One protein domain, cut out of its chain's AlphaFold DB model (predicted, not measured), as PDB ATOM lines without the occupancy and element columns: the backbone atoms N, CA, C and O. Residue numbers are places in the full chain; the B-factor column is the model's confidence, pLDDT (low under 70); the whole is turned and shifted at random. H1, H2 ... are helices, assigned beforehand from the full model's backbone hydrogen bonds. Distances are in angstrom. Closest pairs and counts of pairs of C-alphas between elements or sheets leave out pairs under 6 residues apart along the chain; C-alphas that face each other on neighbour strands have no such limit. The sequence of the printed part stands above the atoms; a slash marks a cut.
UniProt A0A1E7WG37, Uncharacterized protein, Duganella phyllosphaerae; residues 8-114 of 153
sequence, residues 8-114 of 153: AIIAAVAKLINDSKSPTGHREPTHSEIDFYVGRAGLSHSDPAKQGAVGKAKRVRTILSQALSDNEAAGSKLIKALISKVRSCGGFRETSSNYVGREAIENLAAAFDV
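This is residues 8 to 114 of the 153 residues of an uncharacterized protein of Duganella phyllosphaerae (UniProt A0A1E7WG37). H6, H1 and H4 stand side by side in a row, with H1 in the middle, and the long helix H5 packs over one face of the row, on H1 and H4. H2 packs on H5 at a steep tilt, the very short H3 packs on residues 59 to 63 of H4, and the two long links, residues 18 to 30 and 89 to 101, follow H1 and H5. The printed part has 107 residues with six named helices, H1 to H6 in order, and no named strand; the class is all helix. It is compact, with a radius of gyration of the C-alphas of 13.0 A and spans of 37 by 33 by 19 A.

H5, residues 72 to 88, is the longest helix, and H4, residues 56 to 70, forms a helical hairpin with it. They touch through residues 63 to 68 of H4 and 73 to 78 of H5, at a shallow tilt of 29 degrees, opposite ways; the closest C-alphas, of Ala 67 and Gly 75, are 5.0 A apart. H1, residues 8 to 17, touches H5 at residues 79 to 86 of H5, with the C-alphas of Val 13 and Ile 79 closest at 7.1 A; they run the same way at a steep tilt of 36 degrees, only just beyond shallow. H1 also touches H4, opposite ways at a shallow tilt of 31 degrees, with the C-alphas of Ala 14 and Ala 57 closest at 4.5 A. H1, H4 and H5 form a bundle, up and down, each running against the one before it. H2, residues 31 to 41, touches H5 at a steep tilt of 42 degrees, opposite ways, the C-alphas of Ala 41 and Ala 74 being closest at 5.4 A. H2 and H4 only just touch, with 3 pairs of C-alphas within 8 A, closest His 31 and Lys 56 at 6.6 A. H4 is the hub, touching four helices; the fourth is H3, residues 48 to 51, closest at the C-alphas of Pro 48 and Arg 59, 6.2 A. H6, residues 102 to 114, touches H1 opposite ways at a shallow tilt of 26 degrees, with Ala 12 and Leu 108 closest at 5.0 A between C-alphas; H4 and H6 are apart. Every O i to N i+4 pair is within hydrogen-bond range in H1, H2, H5 and H6, and 10 of 11 in H4; H3 is too short for such a pair.

H5 is 24.2 A from first to last C-alpha, H4 21.1 A, H6 18.7 A, H2 15.3 A, H1 14.6 A and H3 5.4 A. C-alpha 8 of H1 is at (-33.574, 11.733, 44.039), C-alpha 72 of H5 at (-20.854, 16.715, 48.355), and C-alpha 114 of H6 at (-35.094, 19.255, 38.066).

The C-alphas farthest apart, of Asp 70 and Thr 95, are 38.6 A apart. The printed part has no cut. The links H1 to H2 and H5 to H6 are long, 13 residues each. Mean pLDDT of the printed part is 92.7; residues 20 to 25 are under 70.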
ATOM      1  N   ALA A   8     -32.989  12.216  45.288       97.31
ATOM      2  CA  ALA A   8     -33.574  11.733  44.039       97.31
ATOM      3  C   ALA A   8     -32.497  11.194  43.083       97.31
ATOM      4  O   ALA A   8     -32.627  10.083  42.560       97.31
ATOM      5  N   ILE A   9     -31.396  11.929  42.911       97.88
ATOM      6  CA  ILE A   9     -30.247  11.518  42.097       97.88
ATOM      7  C   ILE A   9     -29.574  10.296  42.719       97.88
ATOM      8  O   ILE A   9     -29.255   9.348  42.005       97.88
ATOM      9  N   ILE A  10     -29.409  10.264  44.044       98.19
ATOM     10  CA  ILE A  10     -28.836   9.111  44.749       98.19
ATOM     11  C   ILE A  10     -29.674   7.856  44.494       98.19
ATOM     12  O   ILE A  10     -29.130   6.808  44.132       98.19
ATOM     13  N   ALA A  11     -30.996   7.952  44.643       97.44
ATOM     14  CA  ALA A  11     -31.902   6.837  44.402       97.44
ATOM     15  C   ALA A  11     -31.870   6.375  42.934       97.44
ATOM     16  O   ALA A  11     -31.831   5.168  42.674       97.44
ATOM     17  N   ALA A  12     -31.847   7.308  41.980       97.19
ATOM     18  CA  ALA A  12     -31.792   6.996  40.555       97.19
ATOM     19  C   ALA A  12     -30.454   6.349  40.148       97.19
ATOM     20  O   ALA A  12     -30.448   5.329  39.459       97.19
ATOM     21  N   VAL A  13     -29.322   6.863  40.637       97.38
ATOM     22  CA  VAL A  13     -27.994   6.269  40.411       97.38
ATOM     23  C   VAL A  13     -27.909   4.879  41.043       97.38
ATOM     24  O   VAL A  13     -27.428   3.948  40.405       97.38
ATOM     25  N   ALA A  14     -28.428   4.683  42.257       96.12
ATOM     26  CA  ALA A  14     -28.465   3.360  42.882       96.12
ATOM     27  C   ALA A  14     -29.280   2.347  42.057       96.12
ATOM     28  O   ALA A  14     -28.858   1.199  41.905       96.12
ATOM     29  N   LYS A  15     -30.417   2.769  41.481       93.06
ATOM     30  CA  LYS A  15     -31.208   1.942  40.552       93.06
ATOM     31  C   LYS A  15     -30.443   1.614  39.269       93.06
ATOM     32  O   LYS A  15     -30.530   0.479  38.813       93.06
ATOM     33  N   LEU A  16     -29.676   2.560  38.724       92.75
ATOM     34  CA  LEU A  16     -28.858   2.364  37.519       92.75
ATOM     35  C   LEU A  16     -27.840   1.221  37.689       92.75
ATOM     36  O   LEU A  16     -27.577   0.465  36.758       92.75
ATOM     37  N   ILE A  17     -27.289   1.087  38.895       92.69
ATOM     38  CA  ILE A  17     -26.262   0.096  39.247       92.69
ATOM     39  C   ILE A  17     -26.870  -1.252  39.671       92.69
ATOM     40  O   ILE A  17     -26.165  -2.259  39.768       92.69
ATOM     41  N   ASN A  18     -28.177  -1.298  39.926       86.75
ATOM     42  CA  ASN A  18     -28.851  -2.518  40.341       86.75
ATOM     43  C   ASN A  18     -28.857  -3.562  39.214       86.75
ATOM     44  O   ASN A  18     -29.293  -3.280  38.101       86.75
ATOM     45  N   ASP A  19     -28.432  -4.783  39.513       79.94
ATOM     46  CA  ASP A  19     -28.388  -5.922  38.592       79.94
ATOM     47  C   ASP A  19     -29.463  -6.975  38.865       79.94
ATOM     48  O   ASP A  19     -29.591  -7.925  38.096       79.94
ATOM     49  N   SER A  20     -30.306  -6.779  39.882       69.12
ATOM     50  CA  SER A  20     -31.314  -7.757  40.313       69.12
ATOM     51  C   SER A  20     -32.381  -8.106  39.260       69.12
ATOM     52  O   SER A  20     -33.186  -9.003  39.484       69.12
ATOM     53  N   LYS A  21     -32.436  -7.377  38.139       65.50
ATOM     54  CA  LYS A  21     -33.343  -7.623  37.003       65.50
ATOM     55  C   LYS A  21     -32.598  -7.984  35.708       65.50
ATOM     56  O   LYS A  21     -33.195  -7.924  34.638       65.50
ATOM     57  N   SER A  22     -31.294  -8.280  35.761       66.81
ATOM     58  CA  SER A  22     -30.532  -8.616  34.554       66.81
ATOM     59  C   SER A  22     -30.872 -10.034  34.074       66.81
ATOM     60  O   SER A  22     -30.671 -10.974  34.843       66.81
ATOM     61  N   PRO A  23     -31.333 -10.228  32.823       62.03
ATOM     62  CA  PRO A  23     -31.679 -11.555  32.305       62.03
ATOM     63  C   PRO A  23     -30.475 -12.506  32.215       62.03
ATOM     64  O   PRO A  23     -30.646 -13.718  32.250       62.03
ATOM     65  N   THR A  24     -29.255 -11.969  32.148       67.56
ATOM     66  CA  THR A  24     -27.994 -12.731  32.138       67.56
ATOM     67  C   THR A  24     -27.420 -12.980  33.536       67.56
ATOM     68  O   THR A  24     -26.374 -13.611  33.660       67.56
ATOM     69  N   GLY A  25     -28.038 -12.439  34.596       67.12
ATOM     70  CA  GLY A  25     -27.549 -12.532  35.978       67.12
ATOM     71  C   GLY A  25     -26.285 -11.716  36.291       67.12
ATOM     72  O   GLY A  25     -25.938 -11.572  37.457       67.12
ATOM     73  N   HIS A  26     -25.621 -11.135  35.285       76.19
ATOM     74  CA  HIS A  26     -24.422 -10.314  35.457       76.19
ATOM     75  C   HIS A  26     -24.567  -8.978  34.725       76.19
ATOM     76  O   HIS A  26     -24.899  -8.940  33.540       76.19
ATOM     77  N   ARG A  27     -24.283  -7.876  35.428       85.94
ATOM     78  CA  ARG A  27     -24.211  -6.526  34.858       85.94
ATOM     79  C   ARG A  27     -23.081  -5.741  35.507       85.94
ATOM     80  O   ARG A  27     -22.969  -5.716  36.733       85.94
ATOM     81  N   GLU A  28     -22.291  -5.067  34.691       89.19
ATOM     82  CA  GLU A  28     -21.316  -4.084  35.135       89.19
ATOM     83  C   GLU A  28     -22.001  -2.760  35.541       89.19
ATOM     84  O   GLU A  28     -22.962  -2.336  34.889       89.19
ATOM     85  N   PRO A  29     -21.499  -2.062  36.574       93.00
ATOM     86  CA  PRO A  29     -20.264  -2.378  37.278       93.00
ATOM     87  C   PRO A  29     -20.368  -3.530  38.285       93.00
ATOM     88  O   PRO A  29     -21.435  -3.804  38.848       93.00
ATOM     89  N   THR A  30     -19.241  -4.199  38.515       93.31
ATOM     90  CA  THR A  30     -19.079  -5.215  39.566       93.31
ATOM     91  C   THR A  30     -18.838  -4.565  40.936       93.31
ATOM     92  O   THR A  30     -18.639  -3.353  41.050       93.31
ATOM     93  N   HIS A  31     -18.817  -5.369  42.005       93.38
ATOM     94  CA  HIS A  31     -18.414  -4.876  43.325       93.38
ATOM     95  C   HIS A  31     -17.000  -4.282  43.319       93.38
ATOM     96  O   HIS A  31     -16.835  -3.174  43.819       93.38
ATOM     97  N   SER A  32     -16.029  -4.950  42.688       93.75
ATOM     98  CA  SER A  32     -14.640  -4.477  42.626       93.75
ATOM     99  C   SER A  32     -14.484  -3.175  41.835       93.75
ATOM    100  O   SER A  32     -13.638  -2.341  42.150       93.75
ATOM    101  N   GLU A  33     -15.323  -2.950  40.829       95.12
ATOM    102  CA  GLU A  33     -15.331  -1.681  40.101       95.12
ATOM    103  C   GLU A  33     -15.937  -0.556  40.936       95.12
ATOM    104  O   GLU A  33     -15.425   0.564  40.925       95.12
ATOM    105  N   ILE A  34     -16.988  -0.849  41.710       96.19
ATOM    106  CA  ILE A  34     -17.525   0.102  42.689       96.19
ATOM    107  C   ILE A  34     -16.442   0.448  43.721       96.19
ATOM    108  O   ILE A  34     -16.231   1.632  43.966       96.19
ATOM    109  N   ASP A  35     -15.710  -0.540  44.250       96.25
ATOM    110  CA  ASP A  35     -14.568  -0.323  45.155       96.25
ATOM    111  C   ASP A  35     -13.550   0.662  44.569       96.25
ATOM    112  O   ASP A  35     -13.169   1.640  45.220       96.25
ATOM    113  N   PHE A  36     -13.149   0.439  43.316       97.00
ATOM    114  CA  PHE A  36     -12.196   1.298  42.619       97.00
ATOM    115  C   PHE A  36     -12.681   2.752  42.536       97.00
ATOM    116  O   PHE A  36     -11.939   3.679  42.875       97.00
ATOM    117  N   TYR A  37     -13.929   2.980  42.112       97.75
ATOM    118  CA  TYR A  37     -14.461   4.340  41.975       97.75
ATOM    119  C   TYR A  37     -14.726   5.019  43.322       97.75
ATOM    120  O   TYR A  37     -14.497   6.224  43.442       97.75
ATOM    121  N   VAL A  38     -15.147   4.265  44.338       97.19
ATOM    122  CA  VAL A  38     -15.318   4.756  45.713       97.19
ATOM    123  C   VAL A  38     -13.973   5.190  46.297       97.19
ATOM    124  O   VAL A  38     -13.869   6.296  46.833       97.19
ATOM    125  N   GLY A  39     -12.924   4.380  46.129       96.81
ATOM    126  CA  GLY A  39     -11.561   4.731  46.538       96.81
ATOM    127  C   GLY A  39     -11.029   5.958  45.811       96.81
ATOM    128  O   GLY A  39     -10.548   6.897  46.445       96.81
ATOM    129  N   ARG A  40     -11.214   6.021  44.489       96.44
ATOM    130  CA  ARG A  40     -10.828   7.187  43.680       96.44
ATOM    131  C   ARG A  40     -11.557   8.472  44.091       96.44
ATOM    132  O   ARG A  40     -11.002   9.558  43.934       96.44
ATOM    133  N   ALA A  41     -12.789   8.368  44.588       96.62
ATOM    134  CA  ALA A  41     -13.555   9.500  45.101       96.62
ATOM    135  C   ALA A  41     -13.181   9.892  46.545       96.62
ATOM    136  O   ALA A  41     -13.622  10.943  47.002       96.62
ATOM    137  N   GLY A  42     -12.370   9.092  47.250       96.25
ATOM    138  CA  GLY A  42     -12.016   9.316  48.656       96.25
ATOM    139  C   GLY A  42     -13.105   8.896  49.652       96.25
ATOM    140  O   GLY A  42     -13.082   9.320  50.804       96.25
ATOM    141  N   LEU A  43     -14.058   8.061  49.228       96.50
ATOM    142  CA  LEU A  43     -15.254   7.697  50.004       96.50
ATOM    143  C   LEU A  43     -15.185   6.291  50.621       96.50
ATOM    144  O   LEU A  43     -16.181   5.776  51.116       96.50
ATOM    145  N   SER A  44     -14.015   5.645  50.628       94.88
ATOM    146  CA  SER A  44     -13.872   4.276  51.148       94.88
ATOM    147  C   SER A  44     -14.198   4.123  52.634       94.88
ATOM    148  O   SER A  44     -14.388   2.998  53.091       94.88
ATOM    149  N   HIS A  45     -14.195   5.200  53.420       93.00
ATOM    150  CA  HIS A  45     -14.581   5.159  54.834       93.00
ATOM    151  C   HIS A  45     -16.099   4.979  55.007       93.00
ATOM    152  O   HIS A  45     -16.526   4.352  55.970       93.00
ATOM    153  N   SER A  46     -16.884   5.443  54.031       91.62
ATOM    154  CA  SER A  46     -18.346   5.354  53.985       91.62
ATOM    155  C   SER A  46     -18.879   4.022  53.461       91.62
ATOM    156  O   SER A  46     -20.089   3.842  53.321       91.62
ATOM    157  N   ASP A  47     -17.993   3.095  53.091       93.88
ATOM    158  CA  ASP A  47     -18.373   1.899  52.354       93.88
ATOM    159  C   ASP A  47     -18.866   0.769  53.275       93.88
ATOM    160  O   ASP A  47     -18.058   0.166  53.994       93.88
ATOM    161  N   PRO A  48     -20.166   0.416  53.235       93.31
ATOM    162  CA  PRO A  48     -20.715  -0.617  54.107       93.31
ATOM    163  C   PRO A  48     -20.244  -2.028  53.730       93.31
ATOM    164  O   PRO A  48     -20.405  -2.943  54.534       93.31
ATOM    165  N   ALA A  49     -19.632  -2.233  52.555       91.06
ATOM    166  CA  ALA A  49     -19.088  -3.540  52.173       91.06
ATOM    167  C   ALA A  49     -17.954  -4.006  53.105       91.06
ATOM    168  O   ALA A  49     -17.695  -5.201  53.221       91.06
ATOM    169  N   LYS A  50     -17.314  -3.077  53.829       86.38
ATOM    170  CA  LYS A  50     -16.318  -3.393  54.866       86.38
ATOM    171  C   LYS A  50     -16.924  -4.049  56.111       86.38
ATOM    172  O   LYS A  50     -16.187  -4.624  56.903       86.38
ATOM    173  N   GLN A  51     -18.240  -3.945  56.291       87.00
ATOM    174  CA  GLN A  51     -18.975  -4.470  57.447       87.00
ATOM    175  C   GLN A  51     -19.726  -5.774  57.128       87.00
ATOM    176  O   GLN A  51     -20.323  -6.371  58.018       87.00
ATOM    177  N   GLY A  52     -19.714  -6.222  55.868       88.56
ATOM    178  CA  GLY A  52     -20.376  -7.449  55.431       88.56
ATOM    179  C   GLY A  52     -20.856  -7.387  53.981       88.56
ATOM    180  O   GLY A  52     -20.690  -6.386  53.285       88.56
ATOM    181  N   ALA A  53     -21.480  -8.471  53.516       88.50
ATOM    182  CA  ALA A  53     -22.027  -8.542  52.166       88.50
ATOM    183  C   ALA A  53     -23.222  -7.585  52.000       88.50
ATOM    184  O   ALA A  53     -24.222  -7.672  52.714       88.50
ATOM    185  N   VAL A  54     -23.136  -6.678  51.025       92.25
ATOM    186  CA  VAL A  54     -24.173  -5.684  50.718       92.25
ATOM    187  C   VAL A  54     -24.360  -5.621  49.210       92.25
ATOM    188  O   VAL A  54     -23.382  -5.497  48.485       92.25
ATOM    189  N   GLY A  55     -25.605  -5.656  48.724       92.50
ATOM    190  CA  GLY A  55     -25.895  -5.526  47.291       92.50
ATOM    191  C   GLY A  55     -25.490  -4.159  46.718       92.50
ATOM    192  O   GLY A  55     -25.550  -3.141  47.412       92.50
ATOM    193  N   LYS A  56     -25.118  -4.119  45.431       94.06
ATOM    194  CA  LYS A  56     -24.541  -2.931  44.767       94.06
ATOM    195  C   LYS A  56     -25.376  -1.657  44.922       94.06
ATOM    196  O   LYS A  56     -24.843  -0.618  45.296       94.06
ATOM    197  N   ALA A  57     -26.687  -1.741  44.692       94.25
ATOM    198  CA  ALA A  57     -27.585  -0.589  44.801       94.25
ATOM    199  C   ALA A  57     -27.629  -0.017  46.229       94.25
ATOM    200  O   ALA A  57     -27.505   1.192  46.422       94.25
ATOM    201  N   LYS A  58     -27.748  -0.890  47.241       95.19
ATOM    202  CA  LYS A  58     -27.737  -0.490  48.657       95.19
ATOM    203  C   LYS A  58     -26.395   0.141  49.031       95.19
ATOM    204  O   LYS A  58     -26.382   1.198  49.649       95.19
ATOM    205  N   ARG A  59     -25.290  -0.465  48.590       96.06
ATOM    206  CA  ARG A  59     -23.927   0.039  48.796       96.06
ATOM    207  C   ARG A  59     -23.751   1.457  48.243       96.06
ATOM    208  O   ARG A  59     -23.375   2.353  48.991       96.06
ATOM    209  N   VAL A  60     -24.076   1.674  46.965       97.12
ATOM    210  CA  VAL A  60     -23.964   2.991  46.306       97.12
ATOM    211  C   VAL A  60     -24.844   4.033  46.994       97.12
ATOM    212  O   VAL A  60     -24.383   5.146  47.242       97.12
ATOM    213  N   ARG A  61     -26.085   3.672  47.353       97.31
ATOM    214  CA  ARG A  61     -26.995   4.567  48.077       97.31
ATOM    215  C   ARG A  61     -26.401   5.024  49.407       97.31
ATOM    216  O   ARG A  61     -26.361   6.219  49.654       97.31
ATOM    217  N   THR A  62     -25.919   4.098  50.236       97.06
ATOM    218  CA  THR A  62     -25.336   4.424  51.547       97.06
ATOM    219  C   THR A  62     -24.140   5.366  51.420       97.06
ATOM    220  O   THR A  62     -24.096   6.378  52.113       97.06
ATOM    221  N   ILE A  63     -23.213   5.070  50.504       97.75
ATOM    222  CA  ILE A  63     -22.008   5.884  50.296       97.75
ATOM    223  C   ILE A  63     -22.377   7.299  49.849       97.75
ATOM    224  O   ILE A  63     -21.858   8.273  50.388       97.75
ATOM    225  N   LEU A  64     -23.282   7.427  48.875       98.06
ATOM    226  CA  LEU A  64     -23.678   8.739  48.372       98.06
ATOM    227  C   LEU A  64     -24.522   9.531  49.379       98.06
ATOM    228  O   LEU A  64     -24.381  10.746  49.432       98.06
ATOM    229  N   SER A  65     -25.359   8.875  50.189       97.69
ATOM    230  CA  SER A  65     -26.109   9.548  51.260       97.69
ATOM    231  C   SER A  65     -25.186  10.115  52.341       97.69
ATOM    232  O   SER A  65     -25.423  11.222  52.813       97.69
ATOM    233  N   GLN A  66     -24.108   9.407  52.697       96.81
ATOM    234  CA  GLN A  66     -23.082   9.962  53.589       96.81
ATOM    235  C   GLN A  66     -22.313  11.099  52.912       96.81
ATOM    236  O   GLN A  66     -22.174  12.173  53.484       96.81
ATOM    237  N   ALA A  67     -21.905  10.918  51.651       96.88
ATOM    238  CA  ALA A  67     -21.222  11.968  50.901       96.88
ATOM    239  C   ALA A  67     -22.071  13.244  50.755       96.88
ATOM    240  O   ALA A  67     -21.514  14.330  50.795       96.88
ATOM    241  N   LEU A  68     -23.396  13.139  50.627       96.31
ATOM    242  CA  LEU A  68     -24.293  14.300  50.616       96.31
ATOM    243  C   LEU A  68     -24.198  15.125  51.911       96.31
ATOM    244  O   LEU A  68     -24.324  16.339  51.854       96.31
ATOM    245  N   SER A  69     -23.961  14.481  53.056       93.88
ATOM    246  CA  SER A  69     -23.852  15.171  54.350       93.88
ATOM    247  C   SER A  69     -22.432  15.680  54.621       93.88
ATOM    248  O   SER A  69     -22.262  16.782  55.136       93.88
ATOM    249  N   ASP A  70     -21.419  14.893  54.250       93.38
ATOM    250  CA  ASP A  70     -20.042  15.115  54.708       93.38
ATOM    251  C   ASP A  70     -19.137  15.734  53.632       93.38
ATOM    252  O   ASP A  70     -18.196  16.468  53.938       93.38
ATOM    253  N   ASN A  71     -19.359  15.396  52.356       95.00
ATOM    254  CA  ASN A  71     -18.493  15.802  51.249       95.00
ATOM    255  C   ASN A  71     -19.205  15.709  49.886       95.00
ATOM    256  O   ASN A  71     -18.965  14.788  49.089       95.00
ATOM    257  N   GLU A  72     -20.061  16.693  49.593       95.44
ATOM    258  CA  GLU A  72     -20.854  16.715  48.355       95.44
ATOM    259  C   GLU A  72     -19.972  16.635  47.099       95.44
ATOM    260  O   GLU A  72     -20.312  15.965  46.120       95.44
ATOM    261  N   ALA A  73     -18.790  17.261  47.127       95.31
ATOM    262  CA  ALA A  73     -17.848  17.252  46.012       95.31
ATOM    263  C   ALA A  73     -17.316  15.840  45.702       95.31
ATOM    264  O   ALA A  73     -17.161  15.478  44.529       95.31
ATOM    265  N   ALA A  74     -17.041  15.027  46.724       96.81
ATOM    266  CA  ALA A  74     -16.661  13.629  46.552       96.81
ATOM    267  C   ALA A  74     -17.833  12.787  46.023       96.81
ATOM    268  O   ALA A  74     -17.649  11.999  45.089       96.81
ATOM    269  N   GLY A  75     -19.047  13.009  46.536       97.56
ATOM    270  CA  GLY A  75     -20.265  12.359  46.037       97.56
ATOM    271  C   GLY A  75     -20.524  12.664  44.559       97.56
ATOM    272  O   GLY A  75     -20.736  11.759  43.751       97.56
ATOM    273  N   SER A  76     -20.381  13.930  44.170       96.94
ATOM    274  CA  SER A  76     -20.467  14.398  42.786       96.94
ATOM    275  C   SER A  76     -19.461  13.697  41.859       96.94
ATOM    276  O   SER A  76     -19.812  13.246  40.759       96.94
ATOM    277  N   LYS A  77     -18.205  13.540  42.310       97.44
ATOM    278  CA  LYS A  77     -17.168  12.791  41.576       97.44
ATOM    279  C   LYS A  77     -17.559  11.324  41.392       97.44
ATOM    280  O   LYS A  77     -17.390  10.799  40.289       97.44
ATOM    281  N   LEU A  78     -18.096  10.684  42.432       98.12
ATOM    282  CA  LEU A  78     -18.527   9.287  42.376       98.12
ATOM    283  C   LEU A  78     -19.706   9.094  41.412       98.12
ATOM    284  O   LEU A  78     -19.631   8.218  40.552       98.12
ATOM    285  N   ILE A  79     -20.738   9.944  41.473       98.06
ATOM    286  CA  ILE A  79     -21.881   9.909  40.538       98.06
ATOM    287  C   ILE A  79     -21.387   9.985  39.091       98.06
ATOM    288  O   ILE A  79     -21.731   9.140  38.260       98.06
ATOM    289  N   LYS A  80     -20.517  10.957  38.791       97.06
ATOM    290  CA  LYS A  80     -19.952  11.126  37.447       97.06
ATOM    291  C   LYS A  80     -19.178   9.888  36.988       97.06
ATOM    292  O   LYS A  80     -19.288   9.491  35.824       97.06
ATOM    293  N   ALA A  81     -18.383   9.298  37.878       97.38
ATOM    294  CA  ALA A  81     -17.582   8.122  37.573       97.38
ATOM    295  C   ALA A  81     -18.454   6.885  37.304       97.38
ATOM    296  O   ALA A  81     -18.239   6.201  36.304       97.38
ATOM    297  N   LEU A  82     -19.481   6.653  38.127       97.56
ATOM    298  CA  LEU A  82     -20.413   5.535  37.972       97.56
ATOM    299  C   LEU A  82     -21.225   5.638  36.676       97.56
ATOM    300  O   LEU A  82     -21.286   4.666  35.929       97.56
ATOM    301  N   ILE A  83     -21.782   6.812  36.356       97.12
ATOM    302  CA  ILE A  83     -22.509   7.019  35.088       97.12
ATOM    303  C   ILE A  83     -21.577   6.785  33.895       97.12
ATOM    304  O   ILE A  83     -21.943   6.093  32.946       97.12
ATOM    305  N   SER A  84     -20.344   7.300  33.960       96.38
ATOM    306  CA  SER A  84     -19.348   7.094  32.900       96.38
ATOM    307  C   SER A  84     -19.003   5.614  32.722       96.38
ATOM    308  O   SER A  84     -18.879   5.154  31.587       96.38
ATOM    309  N   LYS A  85     -18.890   4.858  33.821       96.69
ATOM    310  CA  LYS A  85     -18.654   3.414  33.782       96.69
ATOM    311  C   LYS A  85     -19.831   2.677  33.149       96.69
ATOM    312  O   LYS A  85     -19.626   1.956  32.177       96.69
ATOM    313  N   VAL A  86     -21.054   2.916  33.624       95.69
ATOM    314  CA  VAL A  86     -22.274   2.320  33.052       95.69
ATOM    315  C   VAL A  86     -22.356   2.608  31.553       95.69
ATOM    316  O   VAL A  86     -22.612   1.697  30.767       95.69
ATOM    317  N   ARG A  87     -22.055   3.842  31.132       95.25
ATOM    318  CA  ARG A  87     -21.974   4.210  29.714       95.25
ATOM    319  C   ARG A  87     -20.928   3.401  28.955       95.25
ATOM    320  O   ARG A  87     -21.244   2.860  27.899       95.25
ATOM    321  N   SER A  88     -19.706   3.303  29.477       94.56
ATOM    322  CA  SER A  88     -18.606   2.591  28.809       94.56
ATOM    323  C   SER A  88     -18.884   1.100  28.592       94.56
ATOM    324  O   SER A  88     -18.386   0.524  27.632       94.56
ATOM    325  N   CYS A  89     -19.746   0.507  29.418       93.19
ATOM    326  CA  CYS A  89     -20.154  -0.896  29.320       93.19
ATOM    327  C   CYS A  89     -21.441  -1.088  28.507       93.19
ATOM    328  O   CYS A  89     -22.015  -2.171  28.483       93.19
ATOM    329  N   GLY A  90     -21.948  -0.032  27.864       92.94
ATOM    330  CA  GLY A  90     -23.170  -0.085  27.067       92.94
ATOM    331  C   GLY A  90     -24.460  -0.097  27.888       92.94
ATOM    332  O   GLY A  90     -25.497  -0.469  27.356       92.94
ATOM    333  N   GLY A  91     -24.445   0.329  29.152       93.94
ATOM    334  CA  GLY A  91     -25.641   0.361  30.000       93.94
ATOM    335  C   GLY A  91     -26.760   1.282  29.506       93.94
ATOM    336  O   GLY A  91     -27.910   1.089  29.881       93.94
ATOM    337  N   PHE A  92     -26.441   2.219  28.611       94.88
ATOM    338  CA  PHE A  92     -27.391   3.111  27.937       94.88
ATOM    339  C   PHE A  92     -27.801   2.630  26.534       94.88
ATOM    340  O   PHE A  92     -28.557   3.301  25.842       94.88
ATOM    341  N   ARG A  93     -27.302   1.473  26.084       93.88
ATOM    342  CA  ARG A  93     -27.577   0.932  24.751       93.88
ATOM    343  C   ARG A  93     -28.512  -0.262  24.869       93.88
ATOM    344  O   ARG A  93     -28.114  -1.275  25.426       93.88
ATOM    345  N   GLU A  94     -29.703  -0.173  24.285       91.81
ATOM    346  CA  GLU A  94     -30.726  -1.229  24.399       91.81
ATOM    347  C   GLU A  94     -30.271  -2.587  23.849       91.81
ATOM    348  O   GLU A  94     -30.682  -3.630  24.342       91.81
ATOM    349  N   THR A  95     -29.376  -2.576  22.857       91.81
ATOM    350  CA  THR A  95     -28.802  -3.790  22.260       91.81
ATOM    351  C   THR A  95     -27.669  -4.409  23.084       91.81
ATOM    352  O   THR A  95     -27.173  -5.477  22.733       91.81
ATOM    353  N   SER A  96     -27.219  -3.752  24.158       90.94
ATOM    354  CA  SER A  96     -26.179  -4.278  25.043       90.94
ATOM    355  C   SER A  96     -26.762  -5.276  26.040       90.94
ATOM    356  O   SER A  96     -27.786  -5.014  26.669       90.94
ATOM    357  N   SER A  97     -26.033  -6.359  26.310       90.06
ATOM    358  CA  SER A  97     -26.319  -7.242  27.450       90.06
ATOM    359  C   SER A  97     -26.225  -6.523  28.803       90.06
ATOM    360  O   SER A  97     -26.775  -6.999  29.794       90.06
ATOM    361  N   ASN A  98     -25.565  -5.360  28.849       91.88
ATOM    362  CA  ASN A  98     -25.429  -4.536  30.043       91.88
ATOM    363  C   ASN A  98     -26.536  -3.478  30.205       91.88
ATOM    364  O   ASN A  98     -26.447  -2.666  31.127       91.88
ATOM    365  N   TYR A  99     -27.532  -3.433  29.311       92.69
ATOM    366  CA  TYR A  99     -28.576  -2.406  29.332       92.69
ATOM    367  C   TYR A  99     -29.278  -2.338  30.695       92.69
ATOM    368  O   TYR A  99     -29.725  -3.347  31.248       92.69
ATOM    369  N   VAL A 100     -29.377  -1.128  31.249       92.25
ATOM    370  CA  VAL A 100     -29.941  -0.901  32.591       92.25
ATOM    371  C   VAL A 100     -31.469  -0.844  32.600       92.25
ATOM    372  O   VAL A 100     -32.080  -0.960  33.664       92.25
ATOM    373  N   GLY A 101     -32.078  -0.726  31.418       92.12
ATOM    374  CA  GLY A 101     -33.515  -0.591  31.228       92.12
ATOM    375  C   GLY A 101     -33.959   0.866  31.106       92.12
ATOM    376  O   GLY A 101     -33.456   1.751  31.802       92.12
ATOM    377  N   ARG A 102     -34.955   1.093  30.246       92.56
ATOM    378  CA  ARG A 102     -35.481   2.425  29.917       92.56
ATOM    379  C   ARG A 102     -35.946   3.200  31.150       92.56
ATOM    380  O   ARG A 102     -35.543   4.338  31.341       92.56
ATOM    381  N   GLU A 103     -36.695   2.544  32.035       93.50
ATOM    382  CA  GLU A 103     -37.222   3.155  33.265       93.50
ATOM    383  C   GLU A 103     -36.103   3.716  34.167       93.50
ATOM    384  O   GLU A 103     -36.256   4.764  34.789       93.50
ATOM    385  N   ALA A 104     -34.952   3.040  34.257       94.00
ATOM    386  CA  ALA A 104     -33.834   3.516  35.071       94.00
ATOM    387  C   ALA A 104     -33.175   4.766  34.461       94.00
ATOM    388  O   ALA A 104     -32.800   5.678  35.199       94.00
ATOM    389  N   ILE A 105     -33.076   4.821  33.130       95.62
ATOM    390  CA  ILE A 105     -32.537   5.971  32.391       95.62
ATOM    391  C   ILE A 105     -33.487   7.166  32.505       95.62
ATOM    392  O   ILE A 105     -33.039   8.256  32.848       95.62
ATOM    393  N   GLU A 106     -34.787   6.961  32.291       95.56
ATOM    394  CA  GLU A 106     -35.814   8.008  32.388       95.56
ATOM    395  C   GLU A 106     -35.896   8.592  33.802       95.56
ATOM    396  O   GLU A 106     -35.913   9.811  33.966       95.56
ATOM    397  N   ASN A 107     -35.852   7.745  34.836       96.06
ATOM    398  CA  ASN A 107     -35.828   8.205  36.225       96.06
ATOM    399  C   ASN A 107     -34.581   9.048  36.535       96.06
ATOM    400  O   ASN A 107     -34.675  10.057  37.236       96.06
ATOM    401  N   LEU A 108     -33.409   8.651  36.026       96.88
ATOM    402  CA  LEU A 108     -32.180   9.423  36.206       96.88
ATOM    403  C   LEU A 108     -32.217  10.740  35.424       96.88
ATOM    404  O   LEU A 108     -31.775  11.763  35.947       96.88
ATOM    405  N   ALA A 109     -32.768  10.730  34.210       96.31
ATOM    406  CA  ALA A 109     -32.958  11.930  33.405       96.31
ATOM    407  C   ALA A 109     -33.873  12.926  34.120       96.31
ATOM    408  O   ALA A 109     -33.469  14.068  34.307       96.31
ATOM    409  N   ALA A 110     -35.035  12.481  34.604       95.81
ATOM    410  CA  ALA A 110     -35.975  13.319  35.345       95.81
ATOM    411  C   ALA A 110     -35.358  13.910  36.626       95.81
ATOM    412  O   ALA A 110     -35.576  15.079  36.934       95.81
ATOM    413  N   ALA A 111     -34.544  13.134  37.353       96.50
ATOM    414  CA  ALA A 111     -33.851  13.623  38.546       96.50
ATOM    415  C   ALA A 111     -32.810  14.712  38.224       96.50
ATOM    416  O   ALA A 111     -32.683  15.678  38.973       96.50
ATOM    417  N   PHE A 112     -32.077  14.582  37.111       95.38
ATOM    418  CA  PHE A 112     -31.161  15.629  36.645       95.38
ATOM    419  C   PHE A 112     -31.896  16.849  36.084       95.38
ATOM    420  O   PHE A 112     -31.428  17.974  36.275       95.38
ATOM    421  N   ASP A 113     -33.041  16.637  35.439       92.88
ATOM    422  CA  ASP A 113     -33.839  17.674  34.790       92.88
ATOM    423  C   ASP A 113     -34.236  18.788  35.764       92.88
ATOM    424  O   ASP A 113     -34.025  19.972  35.488       92.88
ATOM    425  N   VAL A 114     -34.696  18.379  36.951       91.06
ATOM    426  CA  VAL A 114     -35.094  19.255  38.066       91.06
ATOM    427  C   VAL A 114     -33.932  20.132  38.545       91.06
ATOM    428  O   VAL A 114     -34.134  21.280  38.934       91.06
TER     429      VAL A 114